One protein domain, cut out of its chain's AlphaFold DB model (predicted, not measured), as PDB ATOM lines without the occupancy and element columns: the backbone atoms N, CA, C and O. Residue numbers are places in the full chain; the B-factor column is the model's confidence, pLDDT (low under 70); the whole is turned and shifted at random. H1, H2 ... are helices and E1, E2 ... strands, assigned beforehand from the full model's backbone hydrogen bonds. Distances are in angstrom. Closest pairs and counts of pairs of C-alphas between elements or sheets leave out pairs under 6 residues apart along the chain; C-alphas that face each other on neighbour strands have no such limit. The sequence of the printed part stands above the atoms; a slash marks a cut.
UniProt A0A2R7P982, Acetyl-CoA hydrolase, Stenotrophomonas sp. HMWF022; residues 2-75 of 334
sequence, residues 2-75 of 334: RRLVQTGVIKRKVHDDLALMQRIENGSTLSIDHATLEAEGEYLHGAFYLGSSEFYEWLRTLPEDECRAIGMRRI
ATOM      1  N   ARG A   2     103.831 108.402 121.966       88.19
ATOM      2  CA  ARG A   2     103.814 109.793 121.441       88.19
ATOM      3  C   ARG A   2     104.400 110.838 122.395       88.19
ATOM      4  O   ARG A   2     105.379 111.490 122.063       88.19
ATOM      5  N   ARG A   3     103.833 110.971 123.601       87.94
ATOM      6  CA  ARG A   3     104.304 111.960 124.589       87.94
ATOM      7  C   ARG A   3     105.773 111.778 124.978       87.94
ATOM      8  O   ARG A   3     106.456 112.767 125.184       87.94
ATOM      9  N   LEU A   4     106.267 110.539 125.039       90.00
ATOM     10  CA  LEU A   4     107.673 110.253 125.342       90.00
ATOM     11  C   LEU A   4     108.604 110.668 124.193       90.00
ATOM     12  O   LEU A   4     109.717 111.106 124.452       90.00
ATOM     13  N   VAL A   5     108.151 110.564 122.942       89.75
ATOM     14  CA  VAL A   5     108.885 111.075 121.772       89.75
ATOM     15  C   VAL A   5     108.883 112.606 121.782       89.75
ATOM     16  O   VAL A   5     109.941 113.221 121.805       89.75
ATOM     17  N   GLN A   6     107.704 113.227 121.899       88.38
ATOM     18  CA  GLN A   6     107.533 114.690 121.895       88.38
ATOM     19  C   GLN A   6     108.300 115.411 123.015       88.38
ATOM     20  O   GLN A   6     108.659 116.573 122.872       88.38
ATOM     21  N   THR A   7     108.535 114.736 124.143       89.56
ATOM     22  CA  THR A   7     109.288 115.284 125.287       89.56
ATOM     23  C   THR A   7     110.767 114.888 125.281       89.56
ATOM     24  O   THR A   7     111.489 115.194 126.228       89.56
ATOM     25  N   GLY A   8     111.241 114.205 124.233       90.12
ATOM     26  CA  GLY A   8     112.649 113.836 124.070       90.12
ATOM     27  C   GLY A   8     113.127 112.701 124.981       90.12
ATOM     28  O   GLY A   8     114.336 112.515 125.144       90.12
ATOM     29  N   VAL A   9     112.208 111.932 125.575       91.19
ATOM     30  CA  VAL A   9     112.532 110.725 126.355       91.19
ATOM     31  C   VAL A   9     112.931 109.581 125.420       91.19
ATOM     32  O   VAL A   9     113.934 108.910 125.655       91.19
ATOM     33  N   ILE A  10     112.175 109.374 124.337       91.06
ATOM     34  CA  ILE A  10     112.518 108.423 123.272       91.06
ATOM     35  C   ILE A  10     113.180 109.207 122.143       91.06
ATOM     36  O   ILE A  10     112.506 109.931 121.421       91.06
ATOM     37  N   LYS A  11     114.505 109.079 122.030       91.06
ATOM     38  CA  LYS A  11     115.315 109.800 121.031       91.06
ATOM     39  C   LYS A  11     116.497 109.015 120.463       91.06
ATOM     40  O   LYS A  11     117.093 109.434 119.479       91.06
ATOM     41  N   ARG A  12     116.896 107.910 121.104       93.50
ATOM     42  CA  ARG A  12     118.034 107.107 120.643       93.50
ATOM     43  C   ARG A  12     117.619 106.351 119.387       93.50
ATOM     44  O   ARG A  12     116.821 105.423 119.489       93.50
ATOM     45  N   LYS A  13     118.183 106.748 118.252       95.19
ATOM     46  CA  LYS A  13     118.056 106.035 116.985       95.19
ATOM     47  C   LYS A  13     118.958 104.798 116.966       95.19
ATOM     48  O   LYS A  13     120.020 104.781 117.596       95.19
ATOM     49  N   VAL A  14     118.527 103.773 116.248       95.88
ATOM     50  CA  VAL A  14     119.281 102.561 115.926       95.88
ATOM     51  C   VAL A  14     119.196 102.293 114.426       95.88
ATOM     52  O   VAL A  14     118.281 102.770 113.765       95.88
ATOM     53  N   HIS A  15     120.157 101.550 113.886       96.38
ATOM     54  CA  HIS A  15     120.236 101.228 112.461       96.38
ATOM     55  C   HIS A  15     120.407  99.721 112.258       96.38
ATOM     56  O   HIS A  15     120.912  99.039 113.153       96.38
ATOM     57  N   ASP A  16     120.047  99.208 111.082       94.69
ATOM     58  CA  ASP A  16     120.157  97.778 110.746       94.69
ATOM     59  C   ASP A  16     121.540  97.361 110.214       94.69
ATOM     60  O   ASP A  16     121.808  96.182 109.981       94.69
ATOM     61  N   ASP A  17     122.452  98.321 110.062       96.12
ATOM     62  CA  ASP A  17     123.848  98.060 109.706       96.12
ATOM     63  C   ASP A  17     124.648  97.717 110.968       96.12
ATOM     64  O   ASP A  17     124.942  98.572 111.810       96.12
ATOM     65  N   LEU A  18     125.030  96.444 111.072       96.19
ATOM     66  CA  LEU A  18     125.847  95.924 112.162       96.19
ATOM     67  C   LEU A  18     127.192  96.646 112.289       96.19
ATOM     68  O   LEU A  18     127.598  96.960 113.407       96.19
ATOM     69  N   ALA A  19     127.882  96.913 111.182       96.00
ATOM     70  CA  ALA A  19     129.192  97.551 111.222       96.00
ATOM     71  C   ALA A  19     129.071  98.998 111.713       96.00
ATOM     72  O   ALA A  19     129.895  99.443 112.513       96.00
ATOM     73  N   LEU A  20     128.029  99.715 111.283       96.75
ATOM     74  CA  LEU A  20     127.719 101.051 111.794       96.75
ATOM     75  C   LEU A  20     127.415 101.012 113.297       96.75
ATOM     76  O   LEU A  20     128.042 101.741 114.063       96.75
ATOM     77  N   MET A  21     126.535 100.114 113.749       97.00
ATOM     78  CA  MET A  21     126.203  99.991 115.174       97.00
ATOM     79  C   MET A  21     127.412  99.589 116.035       97.00
ATOM     80  O   MET A  21     127.532 100.048 117.169       97.00
ATOM     81  N   GLN A  22     128.335  98.779 115.505       96.12
ATOM     82  CA  GLN A  22     129.592  98.431 116.176       96.12
ATOM     83  C   GLN A  22     130.524  99.636 116.324       96.12
ATOM     84  O   GLN A  22     131.071  99.825 117.410       96.12
ATOM     85  N   ARG A  23     130.685 100.454 115.270       96.25
ATOM     86  CA  ARG A  23     131.478 101.697 115.326       96.25
ATOM     87  C   ARG A  23     130.893 102.701 116.318       96.25
ATOM     88  O   ARG A  23     131.634 103.384 117.017       96.25
ATOM     89  N   ILE A  24     129.565 102.767 116.400       94.00
ATOM     90  CA  ILE A  24     128.863 103.592 117.389       94.00
ATOM     91  C   ILE A  24     129.146 103.116 118.810       94.00
ATOM     92  O   ILE A  24     129.485 103.930 119.665       94.00
ATOM     93  N   GLU A  25     129.049 101.814 119.065       91.75
ATOM     94  CA  GLU A  25     129.251 101.267 120.409       91.75
ATOM     95  C   GLU A  25     130.708 101.365 120.881       91.75
ATOM     96  O   GLU A  25     130.960 101.695 122.038       91.75
ATOM     97  N   ASN A  26     131.680 101.083 120.012       94.31
ATOM     98  CA  ASN A  26     133.097 101.076 120.392       94.31
ATOM     99  C   ASN A  26     133.753 102.473 120.345       94.31
ATOM    100  O   ASN A  26     134.943 102.595 120.640       94.31
ATOM    101  N   GLY A  27     132.999 103.511 119.964       93.12
ATOM    102  CA  GLY A  27     133.479 104.889 119.863       93.12
ATOM    103  C   GLY A  27     134.384 105.168 118.659       93.12
ATOM    104  O   GLY A  27     134.997 106.231 118.603       93.12
ATOM    105  N   SER A  28     134.479 104.255 117.688       95.12
ATOM    106  CA  SER A  28     135.226 104.452 116.441       95.12
ATOM    107  C   SER A  28     134.358 105.083 115.341       95.12
ATOM    108  O   SER A  28     134.494 104.721 114.168       95.12
ATOM    109  N   THR A  29     133.423 105.963 115.712       92.06
ATOM    110  CA  THR A  29     132.491 106.595 114.772       92.06
ATOM    111  C   THR A  29     133.189 107.587 113.859       92.06
ATOM    112  O   THR A  29     134.046 108.373 114.265       92.06
ATOM    113  N   LEU A  30     132.769 107.582 112.601       91.44
ATOM    114  CA  LEU A  30     133.092 108.616 111.631       91.44
ATOM    115  C   LEU A  30     131.976 109.668 111.605       91.44
ATOM    116  O   LEU A  30     130.834 109.400 111.979       91.44
ATOM    117  N   SER A  31     132.271 110.868 111.102       91.56
ATOM    118  CA  SER A  31     131.244 111.905 110.898       91.56
ATOM    119  C   SER A  31     130.098 111.419 110.002       91.56
ATOM    120  O   SER A  31     128.940 111.754 110.250       91.56
ATOM    121  N   ILE A  32     130.412 110.578 109.011       93.94
ATOM    122  CA  ILE A  32     129.419 109.939 108.144       93.94
ATOM    123  C   ILE A  32     128.500 108.982 108.915       93.94
ATOM    124  O   ILE A  32     127.317 108.941 108.613       93.94
ATOM    125  N   ASP A  33     128.981 108.296 109.958       95.25
ATOM    126  CA  ASP A  33     128.152 107.362 110.736       95.25
ATOM    127  C   ASP A  33     127.042 108.098 111.494       95.25
ATOM    128  O   ASP A  33     125.904 107.636 111.544       95.25
ATOM    129  N   HIS A  34     127.356 109.272 112.054       93.00
ATOM    130  CA  HIS A  34     126.359 110.118 112.711       93.00
ATOM    131  C   HIS A  34     125.346 110.686 111.717       93.00
ATOM    132  O   HIS A  34     124.157 110.718 112.022       93.00
ATOM    133  N   ALA A  35     125.799 111.096 110.530       94.38
ATOM    134  CA  ALA A  35     124.910 111.579 109.477       94.38
ATOM    135  C   ALA A  35     123.974 110.468 108.970       94.38
ATOM    136  O   ALA A  35     122.774 110.702 108.837       94.38
ATOM    137  N   THR A  36     124.497 109.257 108.754       95.62
ATOM    138  CA  THR A  36     123.702 108.083 108.371       95.62
ATOM    139  C   THR A  36     122.699 107.717 109.460       95.62
ATOM    140  O   THR A  36     121.517 107.577 109.161       95.62
ATOM    141  N   LEU A  37     123.112 107.633 110.733       95.56
ATOM    142  CA  LEU A  37     122.178 107.328 111.822       95.56
ATOM    143  C   LEU A  37     121.080 108.394 111.953       95.56
ATOM    144  O   LEU A  37     119.933 108.055 112.231       95.56
ATOM    145  N   GLU A  38     121.410 109.671 111.767       93.50
ATOM    146  CA  GLU A  38     120.414 110.739 111.837       93.50
ATOM    147  C   GLU A  38     119.406 110.649 110.685       93.50
ATOM    148  O   GLU A  38     118.205 110.793 110.918       93.50
ATOM    149  N   ALA A  39     119.871 110.362 109.468       93.62
ATOM    150  CA  ALA A  39     119.032 110.302 108.274       93.62
ATOM    151  C   ALA A  39     118.193 109.015 108.163       93.62
ATOM    152  O   ALA A  39     117.082 109.059 107.634       93.62
ATOM    153  N   GLU A  40     118.718 107.882 108.634       95.50
ATOM    154  CA  GLU A  40     118.170 106.542 108.361       95.50
ATOM    155  C   GLU A  40     117.783 105.768 109.633       95.50
ATOM    156  O   GLU A  40     117.151 104.719 109.554       95.50
ATOM    157  N   GLY A  41     118.164 106.250 110.816       96.19
ATOM    158  CA  GLY A  41     117.952 105.534 112.067       96.19
ATOM    159  C   GLY A  41     116.526 105.622 112.618       96.19
ATOM    160  O   GLY A  41     115.866 106.661 112.573       96.19
ATOM    161  N   GLU A  42     116.097 104.537 113.255       96.50
ATOM    162  CA  GLU A  42     114.777 104.378 113.864       96.50
ATOM    163  C   GLU A  42     114.871 104.464 115.396       96.50
ATOM    164  O   GLU A  42     115.773 103.894 116.004       96.50
ATOM    165  N   TYR A  43     113.952 105.171 116.061       94.06
ATOM    166  CA  TYR A  43     113.906 105.263 117.534       94.06
ATOM    167  C   TYR A  43     112.721 104.509 118.153       94.06
ATOM    168  O   TYR A  43     112.631 104.384 119.379       94.06
ATOM    169  N   LEU A  44     111.784 104.033 117.333       93.62
ATOM    170  CA  LEU A  44     110.594 103.322 117.783       93.62
ATOM    171  C   LEU A  44     110.303 102.164 116.834       93.62
ATOM    172  O   LEU A  44     109.943 102.390 115.687       93.62
ATOM    173  N   HIS A  45     110.427 100.931 117.327       93.94
ATOM    174  CA  HIS A  45     110.018  99.737 116.591       93.94
ATOM    175  C   HIS A  45     108.740  99.153 117.192       93.94
ATOM    176  O   HIS A  45     108.598  99.056 118.416       93.94
ATOM    177  N   GLY A  46     107.841  98.689 116.332       93.06
ATOM    178  CA  GLY A  46     106.610  98.025 116.737       93.06
ATOM    179  C   GLY A  46     106.182  96.986 115.715       93.06
ATOM    180  O   GLY A  46     106.376  97.155 114.518       93.06
ATOM    181  N   ALA A  47     105.576  95.896 116.185       93.56
ATOM    182  CA  ALA A  47     104.872  94.972 115.293       93.56
ATOM    183  C   ALA A  47     103.482  95.496 114.909       93.56
ATOM    184  O   ALA A  47     102.931  95.139 113.872       93.56
ATOM    185  N   PHE A  48     102.921  96.336 115.773       92.88
ATOM    186  CA  PHE A  48     101.702  97.101 115.582       92.88
ATOM    187  C   PHE A  48     101.685  98.237 116.611       92.88
ATOM    188  O   PHE A  48     102.316  98.137 117.665       92.88
ATOM    189  N   TYR A  49     100.925  99.293 116.328       91.94
ATOM    190  CA  TYR A  49     100.705 100.403 117.249       91.94
ATOM    191  C   TYR A  49      99.212 100.551 117.527       91.94
ATOM    192  O   TYR A  49      98.416 100.673 116.600       91.94
ATOM    193  N   LEU A  50      98.840 100.544 118.807       89.88
ATOM    194  CA  LEU A  50      97.475 100.794 119.268       89.88
ATOM    195  C   LEU A  50      97.477 102.009 120.191       89.88
ATOM    196  O   LEU A  50      98.326 102.123 121.077       89.88
ATOM    197  N   GLY A  51      96.518 102.904 119.994       88.12
ATOM    198  CA  GLY A  51      96.382 104.107 120.800       88.12
ATOM    199  C   GLY A  51      95.071 104.834 120.543       88.12
ATOM    200  O   GLY A  51      94.147 104.275 119.955       88.12
ATOM    201  N   SER A  52      95.021 106.080 121.005       86.56
ATOM    202  CA  SER A  52      93.881 106.974 120.839       86.56
ATOM    203  C   SER A  52      93.787 107.579 119.441       86.56
ATOM    204  O   SER A  52      94.730 107.533 118.647       86.56
ATOM    205  N   SER A  53      92.669 108.236 119.157       87.25
ATOM    206  CA  SER A  53      92.459 109.019 117.934       87.25
ATOM    207  C   SER A  53      93.561 110.066 117.742       87.25
ATOM    208  O   SER A  53      94.122 110.192 116.657       87.25
ATOM    209  N   GLU A  54      93.956 110.741 118.824       86.50
ATOM    210  CA  GLU A  54      95.059 111.713 118.849       86.50
ATOM    211  C   GLU A  54      96.435 111.052 118.620       86.50
ATOM    212  O   GLU A  54      97.375 111.686 118.142       86.50
ATOM    213  N   PHE A  55      96.605 109.779 118.989       89.69
ATOM    214  CA  PHE A  55      97.823 109.028 118.682       89.69
ATOM    215  C   PHE A  55      97.904 108.687 117.191       89.69
ATOM    216  O   PHE A  55      98.956 108.883 116.584       89.69
ATOM    217  N   TYR A  56      96.807 108.224 116.588       91.12
ATOM    218  CA  TYR A  56      96.781 107.944 115.151       91.12
ATOM    219  C   TYR A  56      96.911 109.213 114.314       91.12
ATOM    220  O   TYR A  56      97.570 109.183 113.281       91.12
ATOM    221  N   GLU A  57      96.329 110.325 114.759       91.69
ATOM    222  CA  GLU A  57      96.480 111.603 114.069       91.69
ATOM    223  C   GLU A  57      97.923 112.097 114.085       91.69
ATOM    224  O   GLU A  57      98.436 112.522 113.052       91.69
ATOM    225  N   TRP A  58      98.613 111.949 115.220       91.69
ATOM    226  CA  TRP A  58     100.048 112.208 115.290       91.69
ATOM    227  C   TRP A  58     100.811 111.388 114.246       91.69
ATOM    228  O   TRP A  58     101.536 111.971 113.454       91.69
ATOM    229  N   LEU A  59     100.583 110.072 114.161       92.19
ATOM    230  CA  LEU A  59     101.253 109.231 113.161       92.19
ATOM    231  C   LEU A  59     100.968 109.654 111.707       92.19
ATOM    232  O   LEU A  59     101.856 109.543 110.868       92.19
ATOM    233  N   ARG A  60      99.756 110.136 111.390       93.81
ATOM    234  CA  ARG A  60      99.391 110.579 110.027       93.81
ATOM    235  C   ARG A  60     100.024 111.904 109.619       93.81
ATOM    236  O   ARG A  60     100.160 112.156 108.427       93.81
ATOM    237  N   THR A  61     100.334 112.756 110.591       95.06
ATOM    238  CA  THR A  61     100.751 114.149 110.368       95.06
ATOM    239  C   THR A  61     102.234 114.386 110.640       95.06
ATOM    240  O   THR A  61     102.695 115.522 110.534       95.06
ATOM    241  N   LEU A  62     102.990 113.330 110.968       93.12
ATOM    242  CA  LEU A  62     104.439 113.404 111.135       93.12
ATOM    243  C   LEU A  62     105.124 113.882 109.842       93.12
ATOM    244  O   LEU A  62     104.786 113.390 108.759       93.12
ATOM    245  N   PRO A  63     106.119 114.782 109.946       93.00
ATOM    246  CA  PRO A  63     107.062 115.042 108.866       93.00
ATOM    247  C   PRO A  63     107.701 113.746 108.351       93.00
ATOM    248  O   PRO A  63     107.828 112.763 109.084       93.00
ATOM    249  N   GLU A  64     108.101 113.728 107.080       91.00
ATOM    250  CA  GLU A  64     108.598 112.510 106.429       91.00
ATOM    251  C   GLU A  64     109.837 111.924 107.128       91.00
ATOM    252  O   GLU A  64     109.935 110.711 107.305       91.00
ATOM    253  N   ASP A  65     110.756 112.778 107.569       88.00
ATOM    254  CA  ASP A  65     111.963 112.414 108.311       88.00
ATOM    255  C   ASP A  65     111.649 111.816 109.692       88.00
ATOM    256  O   ASP A  65     112.234 110.801 110.073       88.00
ATOM    257  N   GLU A  66     110.676 112.367 110.418       90.62
ATOM    258  CA  GLU A  66     110.232 111.801 111.698       90.62
ATOM    259  C   GLU A  66     109.452 110.492 111.523       90.62
ATOM    260  O   GLU A  66     109.565 109.587 112.352       90.62
ATOM    261  N   CYS A  67     108.675 110.376 110.443       91.69
ATOM    262  CA  CYS A  67     107.907 109.181 110.110       91.69
ATOM    263  C   CYS A  67     108.829 107.991 109.807       91.69
ATOM    264  O   CYS A  67     108.606 106.894 110.318       91.69
ATOM    265  N   ARG A  68     109.915 108.218 109.053       91.94
ATOM    266  CA  ARG A  68     110.937 107.193 108.761       91.94
ATOM    267  C   ARG A  68     111.642 106.671 110.010       91.94
ATOM    268  O   ARG A  68     112.114 105.545 110.001       91.94
ATOM    269  N   ALA A  69     111.676 107.448 111.089       93.38
ATOM    270  CA  ALA A  69     112.274 107.020 112.347       93.38
ATOM    271  C   ALA A  69     111.360 106.092 113.189       93.38
ATOM    272  O   ALA A  69     111.752 105.661 114.283       93.38
ATOM    273  N   ILE A  70     110.152 105.775 112.700       93.94
ATOM    274  CA  ILE A  70     109.212 104.820 113.298       93.94
ATOM    275  C   ILE A  70     109.147 103.554 112.431       93.94
ATOM    276  O   ILE A  70     108.480 103.507 111.400       93.94
ATOM    277  N   GLY A  71     109.797 102.493 112.900       92.50
ATOM    278  CA  GLY A  71     109.899 101.210 112.213       92.50
ATOM    279  C   GLY A  71     108.748 100.251 112.515       92.50
ATOM    280  O   GLY A  71     108.293 100.110 113.658       92.50
ATOM    281  N   MET A  72     108.317  99.517 111.487       94.25
ATOM    282  CA  MET A  72     107.425  98.360 111.610       94.25
ATOM    283  C   MET A  72     108.233  97.071 111.448       94.25
ATOM    284  O   MET A  72     108.819  96.834 110.396       94.25
ATOM    285  N   ARG A  73     108.246  96.214 112.474       92.44
ATOM    286  CA  ARG A  73     109.058  94.982 112.510       92.44
ATOM    287  C   ARG A  73     108.197  93.745 112.720       92.44
ATOM    288  O   ARG A  73     107.064  93.822 113.191       92.44
ATOM    289  N   ARG A  74     108.718  92.560 112.394       92.12
ATOM    290  CA  ARG A  74     107.989  91.310 112.666       92.12
ATOM    291  C   ARG A  74     107.887  91.089 114.173       92.12
ATOM    292  O   ARG A  74     108.828  91.352 114.913       92.12
ATOM    293  N   ILE A  75     106.773  90.521 114.637       91.44
ATOM    294  CA  ILE A  75     106.597  90.220 116.067       91.44
ATOM    295  C   ILE A  75     107.687  89.283 116.610       91.44
ATOM    296  O   ILE A  75     108.075  89.409 117.768       91.44
TER     297      ILE A  75
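This is residues 2 to 75 of the 334 residues of the protein "Acetyl-CoA hydrolase" of Stenotrophomonas sp. HMWF022 (UniProt A0A2R7P982). What shape does the chain make? It makes a loose, elongated model of two lobes: H2 and H3 form a small lobe at one end of the long axis, and the other lobe is a short two-strand ribbon, E1 and E2, with H5, H4 and H1 loosely set about it. The long link of residues 7 to 17 and the tight link of residues 41 to 43 run between the lobes. What is it made of? The 74 printed residues hold five named helices and two named strands in the order H1 H2 H3 E1 H4 H5 E2; the class is mostly helix, and the sheet, E1 beside E2, is parallel. How compact is it? It is only just loose, close to compact, with a radius of gyration of the C-alphas of 13.8 A and spans of 43 by 26 by 20 A.

How do the strands pair? E1, residues 44 to 46, and E2, residues 70 to 72, are parallel neighbours at 22 degrees; N 71 and O 44 are 2.8 A apart and N 46 and O 71 are 3.1 A apart, both within hydrogen-bond range. With H4, residues 53 to 61, and H5, residues 64 to 68, between them they form a strand-helix-strand unit, two parallel neighbour strands joined through helices, with a right-handed crossover. How near are the helices? H4 and H5 are close but not clearly touching, their closest C-alphas being those of Leu 59 and Cys 67, 7.3 A apart. H1, residues 2 to 6, is close to but not clearly touching H4, the closest C-alphas being those of Arg 2 and Phe 55 at 6.6 A. H3, residues 31 to 40, is close to but not clearly touching H5, with the C-alphas of Glu 40 and Arg 68 closest at 7.3 A. What of H2? H2, residues 18 to 25, and H3 are close but not clearly touching, at a steep tilt of 64 degrees, opposite ways; their closest C-alphas, of Leu 20 and Asp 33, are 6.4 A apart. H1 and H2 are apart. In H1, H2, H3, H4 and H5 every O i to N i+4 pair is within hydrogen-bond range.

Where do the strands lie? E1 begins at C-alpha 44 (110.594, 103.322, 117.783), and E2 ends at C-alpha 72 (107.425, 98.360, 111.610). How long are the longer helices? From first to last C-alpha H3 measures 14.4 A, H4 12.3 A and H2 10.4 A. Where does the first helix begin? H1 begins at C-alpha 2 (103.814, 109.793, 121.441).

How far does it reach? The two C-alphas farthest apart, of Ser 28 and Ser 53, are 43.0 A apart. Is anything missing or uncertain? The printed part has no cut, the link from H1 to H2 is long, and no printed residue is under 70 in pLDDT.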